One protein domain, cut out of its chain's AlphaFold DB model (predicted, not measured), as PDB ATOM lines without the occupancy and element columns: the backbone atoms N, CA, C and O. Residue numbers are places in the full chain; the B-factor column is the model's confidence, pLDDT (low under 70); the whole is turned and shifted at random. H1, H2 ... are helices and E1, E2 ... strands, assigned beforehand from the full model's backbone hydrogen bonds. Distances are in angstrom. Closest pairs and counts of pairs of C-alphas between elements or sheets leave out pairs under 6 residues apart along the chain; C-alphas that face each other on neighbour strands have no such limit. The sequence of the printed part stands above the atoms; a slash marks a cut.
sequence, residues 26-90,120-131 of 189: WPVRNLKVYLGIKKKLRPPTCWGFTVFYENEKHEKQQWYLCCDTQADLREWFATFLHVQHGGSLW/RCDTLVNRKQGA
ATOM      1  N   TRP A  26     469.004 453.912 362.320       79.12
ATOM      2  CA  TRP A  26     469.451 452.754 361.550       79.12
ATOM      3  C   TRP A  26     470.187 453.221 360.292       79.12
ATOM      4  O   TRP A  26     469.618 454.009 359.530       79.12
ATOM      5  N   PRO A  27     471.411 452.728 360.019       79.06
ATOM      6  CA  PRO A  27     472.101 453.045 358.777       79.06
ATOM      7  C   PRO A  27     471.291 452.551 357.579       79.06
ATOM      8  O   PRO A  27     471.043 451.354 357.439       79.06
ATOM      9  N   VAL A  28     470.924 453.462 356.677       81.06
ATOM     10  CA  VAL A  28     470.107 453.135 355.495       81.06
ATOM     11  C   VAL A  28     470.789 452.101 354.589       81.06
ATOM     12  O   VAL A  28     470.107 451.286 353.978       81.06
ATOM     13  N   ARG A  29     472.129 452.055 354.566       78.44
ATOM     14  CA  ARG A  29     472.909 451.054 353.809       78.44
ATOM     15  C   ARG A  29     472.684 449.609 354.267       78.44
ATOM     16  O   ARG A  29     472.913 448.689 353.495       78.44
ATOM     17  N   ASN A  30     472.241 449.418 355.508       82.00
ATOM     18  CA  ASN A  30     471.999 448.098 356.089       82.00
ATOM     19  C   ASN A  30     470.514 447.703 355.998       82.00
ATOM     20  O   ASN A  30     470.124 446.633 356.469       82.00
ATOM     21  N   LEU A  31     469.673 448.569 355.423       87.88
ATOM     22  CA  LEU A  31     468.261 448.296 355.208       87.88
ATOM     23  C   LEU A  31     468.062 447.580 353.874       87.88
ATOM     24  O   LEU A  31     468.575 447.994 352.843       87.88
ATOM     25  N   LYS A  32     467.231 446.540 353.878       89.81
ATOM     26  CA  LYS A  32     466.643 445.966 352.667       89.81
ATOM     27  C   LYS A  32     465.241 446.542 352.516       89.81
ATOM     28  O   LYS A  32     464.368 446.269 353.342       89.81
ATOM     29  N   VAL A  33     465.032 447.352 351.482       90.31
ATOM     30  CA  VAL A  33     463.750 448.018 351.206       90.31
ATOM     31  C   VAL A  33     463.070 447.336 350.024       90.31
ATOM     32  O   VAL A  33     463.620 447.286 348.928       90.31
ATOM     33  N   TYR A  34     461.859 446.827 350.239       91.12
ATOM     34  CA  TYR A  34     461.034 446.197 349.210       91.12
ATOM     35  C   TYR A  34     459.793 447.038 348.936       91.12
ATOM     36  O   TYR A  34     459.157 447.528 349.870       91.12
ATOM     37  N   LEU A  35     459.414 447.161 347.663       92.25
ATOM     38  CA  LEU A  35     458.141 447.760 347.276       92.25
ATOM     39  C   LEU A  35     456.982 446.820 347.623       92.25
ATOM     40  O   LEU A  35     457.014 445.623 347.337       92.25
ATOM     41  N   GLY A  36     455.939 447.393 348.209       89.31
ATOM     42  CA  GLY A  36     454.712 446.705 348.569       89.31
ATOM     43  C   GLY A  36     454.645 446.266 350.030       89.31
ATOM     44  O   GLY A  36     455.639 446.097 350.741       89.31
ATOM     45  N   ILE A  37     453.407 446.053 350.467       86.88
ATOM     46  CA  ILE A  37     453.044 445.582 351.802       86.88
ATOM     47  C   ILE A  37     452.246 444.286 351.653       86.88
ATOM     48  O   ILE A  37     451.469 444.106 350.711       86.88
ATOM     49  N   LYS A  38     452.407 443.356 352.599       83.94
ATOM     50  CA  LYS A  38     451.649 442.099 352.589       83.94
ATOM     51  C   LYS A  38     450.144 442.373 352.667       83.94
ATOM     52  O   LYS A  38     449.673 442.941 353.647       83.94
ATOM     53  N   LYS A  39     449.378 441.825 351.716       83.19
ATOM     54  CA  LYS A  39     447.904 441.936 351.661       83.19
ATOM     55  C   LYS A  39     447.202 441.528 352.963       83.19
ATOM     56  O   LYS A  39     446.195 442.122 353.327       83.19
ATOM     57  N   LYS A  40     447.759 440.556 353.699       84.69
ATOM     58  CA  LYS A  40     447.214 440.101 354.993       84.69
ATOM     59  C   LYS A  40     447.164 441.189 356.071       84.69
ATOM     60  O   LYS A  40     446.436 441.032 357.039       84.69
ATOM     61  N   LEU A  41     447.955 442.253 355.918       81.50
ATOM     62  CA  LEU A  41     447.974 443.388 356.837       81.50
ATOM     63  C   LEU A  41     446.861 444.397 356.542       81.50
ATOM     64  O   LEU A  41     446.701 445.323 357.324       81.50
ATOM     65  N   ARG A  42     446.114 444.213 355.439       87.62
ATOM     66  CA  ARG A  42     445.074 445.132 354.948       87.62
ATOM     67  C   ARG A  42     445.508 446.598 355.060       87.62
ATOM     68  O   ARG A  42     444.881 447.360 355.792       87.62
ATOM     69  N   PRO A  43     446.607 446.976 354.385       84.19
ATOM     70  CA  PRO A  43     447.071 448.349 354.446       84.19
ATOM     71  C   PRO A  43     445.991 449.287 353.879       84.19
ATOM     72  O   PRO A  43     445.272 448.891 352.955       84.19
ATOM     73  N   PRO A  44     445.871 450.514 354.414       83.56
ATOM     74  CA  PRO A  44     444.899 451.498 353.939       83.56
ATOM     75  C   PRO A  44     445.120 451.866 352.464       83.56
ATOM     76  O   PRO A  44     444.170 452.210 351.768       83.56
ATOM     77  N   THR A  45     446.355 451.738 351.973       84.31
ATOM     78  CA  THR A  45     446.737 451.968 350.578       84.31
ATOM     79  C   THR A  45     447.605 450.818 350.057       84.31
ATOM     80  O   THR A  45     448.206 450.057 350.818       84.31
ATOM     81  N   CYS A  46     447.693 450.669 348.732       85.69
ATOM     82  CA  CYS A  46     448.642 449.743 348.103       85.69
ATOM     83  C   CYS A  46     450.055 450.338 347.955       85.69
ATOM     84  O   CYS A  46     450.988 449.618 347.590       85.69
ATOM     85  N   TRP A  47     450.213 451.632 348.238       89.12
ATOM     86  CA  TRP A  47     451.470 452.357 348.133       89.12
ATOM     87  C   TRP A  47     452.230 452.209 349.442       89.12
ATOM     88  O   TRP A  47     451.874 452.810 350.446       89.12
ATOM     89  N   GLY A  48     453.267 451.382 349.460       90.62
ATOM     90  CA  GLY A  48     454.093 451.274 350.649       90.62
ATOM     91  C   GLY A  48     455.319 450.402 350.482       90.62
ATOM     92  O   GLY A  48     455.593 449.886 349.397       90.62
ATOM     93  N   PHE A  49     456.033 450.217 351.586       92.69
ATOM     94  CA  PHE A  49     457.273 449.461 351.647       92.69
ATOM     95  C   PHE A  49     457.233 448.382 352.715       92.69
ATOM     96  O   PHE A  49     456.577 448.512 353.751       92.69
ATOM     97  N   THR A  50     458.043 447.356 352.497       92.19
ATOM     98  CA  THR A  50     458.503 446.456 353.545       92.19
ATOM     99  C   THR A  50     459.990 446.709 353.770       92.19
ATOM    100  O   THR A  50     460.792 446.503 352.863       92.19
ATOM    101  N   VAL A  51     460.362 447.148 354.971       90.50
ATOM    102  CA  VAL A  51     461.750 447.456 355.338       90.50
ATOM    103  C   VAL A  51     462.259 446.388 356.293       90.50
ATOM    104  O   VAL A  51     461.611 446.095 357.296       90.50
ATOM    105  N   PHE A  52     463.415 445.813 355.987       89.94
ATOM    106  CA  PHE A  52     464.115 444.871 356.848       89.94
ATOM    107  C   PHE A  52     465.467 445.430 357.259       89.94
ATOM    108  O   PHE A  52     466.222 445.914 356.422       89.94
ATOM    109  N   TYR A  53     465.790 445.284 358.534       87.50
ATOM    110  CA  TYR A  53     467.126 445.483 359.066       87.50
ATOM    111  C   TYR A  53     467.589 444.181 359.713       87.50
ATOM    112  O   TYR A  53     466.836 443.554 360.459       87.50
ATOM    113  N   GLU A  54     468.821 443.783 359.439       84.50
ATOM    114  CA  GLU A  54     469.475 442.656 360.094       84.50
ATOM    115  C   GLU A  54     470.800 443.156 360.661       84.50
ATOM    116  O   GLU A  54     471.614 443.723 359.933       84.50
ATOM    117  N   ASN A  55     470.988 443.009 361.972       82.19
ATOM    118  CA  ASN A  55     472.251 443.379 362.608       82.19
ATOM    119  C   ASN A  55     473.299 442.263 362.460       82.19
ATOM    120  O   ASN A  55     472.953 441.120 362.175       82.19
ATOM    121  N   GLU A  56     474.557 442.551 362.796       84.38
ATOM    122  CA  GLU A  56     475.661 441.575 362.851       84.38
ATOM    123  C   GLU A  56     475.340 440.361 363.743       84.38
ATOM    124  O   GLU A  56     475.762 439.238 363.482       84.38
ATOM    125  N   LYS A  57     474.518 440.567 364.779       85.50
ATOM    126  CA  LYS A  57     474.023 439.514 365.681       85.50
ATOM    127  C   LYS A  57     472.840 438.709 365.118       85.50
ATOM    128  O   LYS A  57     472.197 437.984 365.869       85.50
ATOM    129  N   HIS A  58     472.522 438.851 363.830       81.88
ATOM    130  CA  HIS A  58     471.350 438.264 363.162       81.88
ATOM    131  C   HIS A  58     469.997 438.644 363.798       81.88
ATOM    132  O   HIS A  58     468.988 437.957 363.631       81.88
ATOM    133  N   GLU A  59     469.947 439.772 364.510       84.56
ATOM    134  CA  GLU A  59     468.699 440.333 365.024       84.56
ATOM    135  C   GLU A  59     467.935 441.004 363.884       84.56
ATOM    136  O   GLU A  59     468.389 442.006 363.320       84.56
ATOM    137  N   LYS A  60     466.769 440.446 363.551       84.06
ATOM    138  CA  LYS A  60     465.917 440.929 362.465       84.06
ATOM    139  C   LYS A  60     464.880 441.900 362.998       84.06
ATOM    140  O   LYS A  60     464.146 441.596 363.937       84.06
ATOM    141  N   GLN A  61     464.796 443.051 362.354       87.19
ATOM    142  CA  GLN A  61     463.707 443.994 362.529       87.19
ATOM    143  C   GLN A  61     463.008 444.201 361.195       87.19
ATOM    144  O   GLN A  61     463.648 444.280 360.145       87.19
ATOM    145  N   GLN A  62     461.682 444.238 361.240       87.69
ATOM    146  CA  GLN A  62     460.855 444.371 360.057       87.69
ATOM    147  C   GLN A  62     459.771 445.417 360.290       87.69
ATOM    148  O   GLN A  62     459.018 445.331 361.260       87.69
ATOM    149  N   TRP A  63     459.634 446.331 359.334       89.31
ATOM    150  CA  TRP A  63     458.602 447.359 359.319       89.31
ATOM    151  C   TRP A  63     457.813 447.337 358.017       89.31
ATOM    152  O   TRP A  63     458.312 446.928 356.965       89.31
ATOM    153  N   TYR A  64     456.570 447.796 358.107       86.06
ATOM    154  CA  TYR A  64     455.708 448.047 356.962       86.06
ATOM    155  C   TYR A  64     455.314 449.517 356.997       86.06
ATOM    156  O   TYR A  64     454.848 449.996 358.028       86.06
ATOM    157  N   LEU A  65     455.530 450.214 355.889       87.38
ATOM    158  CA  LEU A  65     455.313 451.650 355.763       87.38
ATOM    159  C   LEU A  65     454.241 451.882 354.711       87.38
ATOM    160  O   LEU A  65     454.423 451.418 353.589       87.38
ATOM    161  N   CYS A  66     453.161 452.579 355.056       85.62
ATOM    162  CA  CYS A  66     452.140 452.991 354.093       85.62
ATOM    163  C   CYS A  66     452.388 454.442 353.678       85.62
ATOM    164  O   CYS A  66     452.744 455.271 354.510       85.62
ATOM    165  N   CYS A  67     452.180 454.728 352.402       85.25
ATOM    166  CA  CYS A  67     452.190 456.058 351.818       85.25
ATOM    167  C   CYS A  67     450.766 456.406 351.383       85.25
ATOM    168  O   CYS A  67     450.031 455.535 350.905       85.25
ATOM    169  N   ASP A  68     450.387 457.671 351.507       85.31
ATOM    170  CA  ASP A  68     449.050 458.112 351.112       85.31
ATOM    171  C   ASP A  68     448.917 458.145 349.585       85.31
ATOM    172  O   ASP A  68     447.900 457.719 349.030       85.31
ATOM    173  N   THR A  69     449.978 458.561 348.885       85.38
ATOM    174  CA  THR A  69     449.983 458.661 347.425       85.38
ATOM    175  C   THR A  69     451.107 457.863 346.762       85.38
ATOM    176  O   THR A  69     452.130 457.516 347.357       85.38
ATOM    177  N   GLN A  70     450.931 457.589 345.464       90.31
ATOM    178  CA  GLN A  70     451.982 456.996 344.635       90.31
ATOM    179  C   GLN A  70     453.194 457.934 344.487       90.31
ATOM    180  O   GLN A  70     454.311 457.455 344.297       90.31
ATOM    181  N   ALA A  71     452.984 459.254 344.547       87.19
ATOM    182  CA  ALA A  71     454.060 460.237 344.459       87.19
ATOM    183  C   ALA A  71     454.979 460.141 345.682       87.19
ATOM    184  O   ALA A  71     456.186 459.977 345.502       87.19
ATOM    185  N   ASP A  72     454.401 460.089 346.887       87.12
ATOM    186  CA  ASP A  72     455.155 459.908 348.133       87.12
ATOM    187  C   ASP A  72     455.978 458.619 348.081       87.12
ATOM    188  O   ASP A  72     457.170 458.612 348.377       87.12
ATOM    189  N   LEU A  73     455.369 457.516 347.626       87.25
ATOM    190  CA  LEU A  73     456.076 456.248 347.456       87.25
ATOM    191  C   LEU A  73     457.305 456.397 346.548       87.25
ATOM    192  O   LEU A  73     458.374 455.878 346.859       87.25
ATOM    193  N   ARG A  74     457.173 457.087 345.413       87.62
ATOM    194  CA  ARG A  74     458.288 457.285 344.474       87.62
ATOM    195  C   ARG A  74     459.384 458.156 345.078       87.62
ATOM    196  O   ARG A  74     460.555 457.814 344.931       87.62
ATOM    197  N   GLU A  75     459.019 459.234 345.763       87.81
ATOM    198  CA  GLU A  75     459.959 460.148 346.417       87.81
ATOM    199  C   GLU A  75     460.756 459.443 347.522       87.81
ATOM    200  O   GLU A  75     461.991 459.493 347.547       87.81
ATOM    201  N   TRP A  76     460.071 458.689 348.383       86.88
ATOM    202  CA  TRP A  76     460.718 457.890 349.420       86.88
ATOM    203  C   TRP A  76     461.618 456.810 348.825       86.88
ATOM    204  O   TRP A  76     462.746 456.627 349.286       86.88
ATOM    205  N   PHE A  77     461.169 456.123 347.770       88.38
ATOM    206  CA  PHE A  77     461.972 455.093 347.115       88.38
ATOM    207  C   PHE A  77     463.248 455.678 346.509       88.38
ATOM    208  O   PHE A  77     464.333 455.149 346.752       88.38
ATOM    209  N   ALA A  78     463.136 456.804 345.800       86.19
ATOM    210  CA  ALA A  78     464.277 457.538 345.266       86.19
ATOM    211  C   ALA A  78     465.240 457.978 346.378       86.19
ATOM    212  O   ALA A  78     466.449 457.876 346.202       86.19
ATOM    213  N   THR A  79     464.724 458.387 347.538       85.00
ATOM    214  CA  THR A  79     465.539 458.782 348.697       85.00
ATOM    215  C   THR A  79     466.326 457.604 349.274       85.00
ATOM    216  O   THR A  79     467.542 457.709 349.447       85.00
ATOM    217  N   PHE A  80     465.688 456.452 349.523       85.31
ATOM    218  CA  PHE A  80     466.395 455.250 349.994       85.31
ATOM    219  C   PHE A  80     467.510 454.847 349.037       85.31
ATOM    220  O   PHE A  80     468.615 454.504 349.450       85.31
ATOM    221  N   LEU A  81     467.200 454.870 347.750       84.69
ATOM    222  CA  LEU A  81     468.109 454.543 346.671       84.69
ATOM    223  C   LEU A  81     469.279 455.539 346.606       84.69
ATOM    224  O   LEU A  81     470.441 455.137 346.613       84.69
ATOM    225  N   HIS A  82     468.994 456.838 346.642       83.62
ATOM    226  CA  HIS A  82     470.007 457.889 346.656       83.62
ATOM    227  C   HIS A  82     470.985 457.708 347.822       83.62
ATOM    228  O   HIS A  82     472.195 457.722 347.613       83.62
ATOM    229  N   VAL A  83     470.484 457.471 349.036       84.06
ATOM    230  CA  VAL A  83     471.331 457.309 350.228       84.06
ATOM    231  C   VAL A  83     472.133 456.002 350.193       84.06
ATOM    232  O   VAL A  83     473.299 455.999 350.583       84.06
ATOM    233  N   GLN A  84     471.554 454.898 349.704       85.00
ATOM    234  CA  GLN A  84     472.272 453.619 349.578       85.00
ATOM    235  C   GLN A  84     473.427 453.695 348.572       85.00
ATOM    236  O   GLN A  84     474.488 453.121 348.809       85.00
ATOM    237  N   HIS A  85     473.234 454.431 347.477       83.12
ATOM    238  CA  HIS A  85     474.157 454.468 346.341       83.12
ATOM    239  C   HIS A  85     474.919 455.796 346.202       83.12
ATOM    240  O   HIS A  85     475.548 456.040 345.174       83.12
ATOM    241  N   GLY A  86     474.854 456.674 347.209       77.06
ATOM    242  CA  GLY A  86     475.554 457.964 347.211       77.06
ATOM    243  C   GLY A  86     475.152 458.895 346.062       77.06
ATOM    244  O   GLY A  86     475.990 459.623 345.543       77.06
ATOM    245  N   GLY A  87     473.898 458.830 345.612       71.44
ATOM    246  CA  GLY A  87     473.362 459.674 344.543       71.44
ATOM    247  C   GLY A  87     473.731 459.285 343.110       71.44
ATOM    248  O   GLY A  87     473.291 459.956 342.182       71.44
ATOM    249  N   SER A  88     474.441 458.173 342.897       64.44
ATOM    250  CA  SER A  88     474.915 457.731 341.572       64.44
ATOM    251  C   SER A  88     473.872 456.992 340.706       64.44
ATOM    252  O   SER A  88     474.234 456.335 339.732       64.44
ATOM    253  N   LEU A  89     472.587 457.014 341.061       64.75
ATOM    254  CA  LEU A  89     471.587 456.141 340.423       64.75
ATOM    255  C   LEU A  89     470.937 456.700 339.169       64.75
ATOM    256  O   LEU A  89     470.401 455.932 338.372       64.75
ATOM    257  N   TRP A  90     470.970 458.014 338.992       55.66
ATOM    258  CA  TRP A  90     470.568 458.601 337.729       55.66
ATOM    259  C   TRP A  90     471.753 458.460 336.776       55.66
ATOM    260  O   TRP A  90     472.823 458.985 337.095       55.66
ATOM    261  N   ARG A 120     458.431 460.609 361.339       38.00
ATOM    262  CA  ARG A 120     457.199 460.860 362.086       38.00
ATOM    263  C   ARG A 120     456.637 459.488 362.439       38.00
ATOM    264  O   ARG A 120     456.475 458.633 361.572       38.00
ATOM    265  N   CYS A 121     456.438 459.275 363.729       33.78
ATOM    266  CA  CYS A 121     456.171 457.981 364.350       33.78
ATOM    267  C   CYS A 121     454.770 457.419 364.018       33.78
ATOM    268  O   CYS A 121     454.385 456.379 364.540       33.78
ATOM    269  N   ASP A 122     453.994 458.078 363.156       37.50
ATOM    270  CA  ASP A 122     452.558 457.819 363.010       37.50
ATOM    271  C   ASP A 122     452.195 456.632 362.097       37.50
ATOM    272  O   ASP A 122     451.062 456.161 362.135       37.50
ATOM    273  N   THR A 123     453.127 456.090 361.302       42.12
ATOM    274  CA  THR A 123     452.845 454.930 360.415       42.12
ATOM    275  C   THR A 123     453.809 453.761 360.582       42.12
ATOM    276  O   THR A 123     453.758 452.790 359.822       42.12
ATOM    277  N   LEU A 124     454.676 453.807 361.595       47.00
ATOM    278  CA  LEU A 124     455.547 452.689 361.921       47.00
ATOM    279  C   LEU A 124     454.756 451.689 362.773       47.00
ATOM    280  O   LEU A 124     454.770 451.753 364.001       47.00
ATOM    281  N   VAL A 125     454.082 450.722 362.140       45.09
ATOM    282  CA  VAL A 125     453.645 449.523 362.871       45.09
ATOM    283  C   VAL A 125     454.910 448.771 363.268       45.09
ATOM    284  O   VAL A 125     455.452 447.953 362.521       45.09
ATOM    285  N   ASN A 126     455.421 449.107 364.448       39.44
ATOM    286  CA  ASN A 126     456.576 448.483 365.054       39.44
ATOM    287  C   ASN A 126     456.133 447.109 365.554       39.44
ATOM    288  O   ASN A 126     455.763 446.919 366.712       39.44
ATOM    289  N   ARG A 127     456.104 446.125 364.654       40.75
ATOM    290  CA  ARG A 127     455.981 444.738 365.079       40.75
ATOM    291  C   ARG A 127     457.333 444.363 365.673       40.75
ATOM    292  O   ARG A 127     458.179 443.824 364.966       40.75
ATOM    293  N   LYS A 128     457.531 444.626 366.977       33.62
ATOM    294  CA  LYS A 128     458.513 443.871 367.769       33.62
ATOM    295  C   LYS A 128     458.275 442.416 367.399       33.62
ATOM    296  O   LYS A 128     457.162 441.909 367.563       33.62
ATOM    297  N   GLN A 129     459.274 441.801 366.787       36.72
ATOM    298  CA  GLN A 129     459.240 440.411 366.392       36.72
ATOM    299  C   GLN A 129     459.089 439.598 367.684       36.72
ATOM    300  O   GLN A 129     460.068 439.250 368.331       36.72
ATOM    301  N   GLY A 130     457.845 439.339 368.100       29.11
ATOM    302  CA  GLY A 130     457.545 438.154 368.882       29.11
ATOM    303  C   GLY A 130     458.136 437.006 368.085       29.11
ATOM    304  O   GLY A 130     457.874 436.915 366.882       29.11
ATOM    305  N   ALA A 131     459.039 436.286 368.745       28.88
ATOM    306  CA  ALA A 131     459.868 435.222 368.221       28.88
ATOM    307  C   ALA A 131     459.260 434.561 366.981       28.88
ATOM    308  O   ALA A 131     458.110 434.116 366.989       28.88
TER     309      ALA A 131
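Overview. This is residues 26 to 90 and 120 to 131 of the 189 residues of an uncharacterized protein of Patagioenas fasciata monilis (UniProt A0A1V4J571). A small sheet of three antiparallel strands has one helix, H1, packed over one face, where it covers E1 and E2. The long link of residues 36 to 47 loops out at the end of the sheet where E1 ends and E2 begins, and a separate piece, residues 120 to 131, runs past the E3 side with no named element. The printed part has 77 residues, with three named strands and then one named helix in the order E1, E2, E3, H1; the sheet has the order E1, E2, E3. The class is mixed, helices and strands, with under half of the residues in named elements. The whole is compact, with a radius of gyration of the C-alphas of 13.1 A, and spans 39 by 33 by 21 A.

Along the chain. The printed part begins at Trp 26. E1, residues 31 to 35, starts with C-alpha 31 at (468.261, 448.296, 355.208) and is 12.9 A long from first to last C-alpha. E2, residues 48 to 54, is 20.0 A long. E3, residues 60 to 66, is 20.1 A long and ends with C-alpha 66 at (452.140, 452.991, 354.093). H1, residues 70 to 85, is 22.4 A long and ends with C-alpha 85 at (474.157, 454.468, 346.341).

Arrangement. The strands E1, E2 and E3 form a meander, each strand the antiparallel neighbour of the one before. E1 and E2 are a hairpin, with 156 degrees between their directions; N 32 and O 52 are within hydrogen-bond range at 2.8 A, and N 34 and O 50 at 2.9 A. E2 and E3 are a hairpin too, at 167 degrees, with N 49 and O 65 at 2.8 A and N 63 and O 51 at 2.8 A. E1 and E3 are the edge strands, and E2 is the inner one. H1 is on one face of the sheet, in two layers, at a height over the sheet of 9.9 A. It lies over E1 and E2 and runs slantwise to the strands, but only just, at 30.4 degrees to E1 on the local plane. The closest C-alphas of E2 and H1 are those of Gly 48 and Leu 73, 6.2 A apart; those of E1 and H1 are Val 33 and Phe 80, 7.8 A apart. In H1 every O i to N i+4 pair is within hydrogen-bond range.

Size, cuts and confidence. The two C-alphas farthest apart are those of Trp 90 and Ala 131, at 39.9 A. Residues 91 to 119 are cut out, and C-alphas 90 and 120 are 27.9 A apart across the cut. The link from E1 to E2 is long, with 12 residues; those from E2 to E3 and from E3 to H1 are tight. The mean pLDDT of the printed part is 77.3, and residues 88 to 90 and 120 to 131 are under 70.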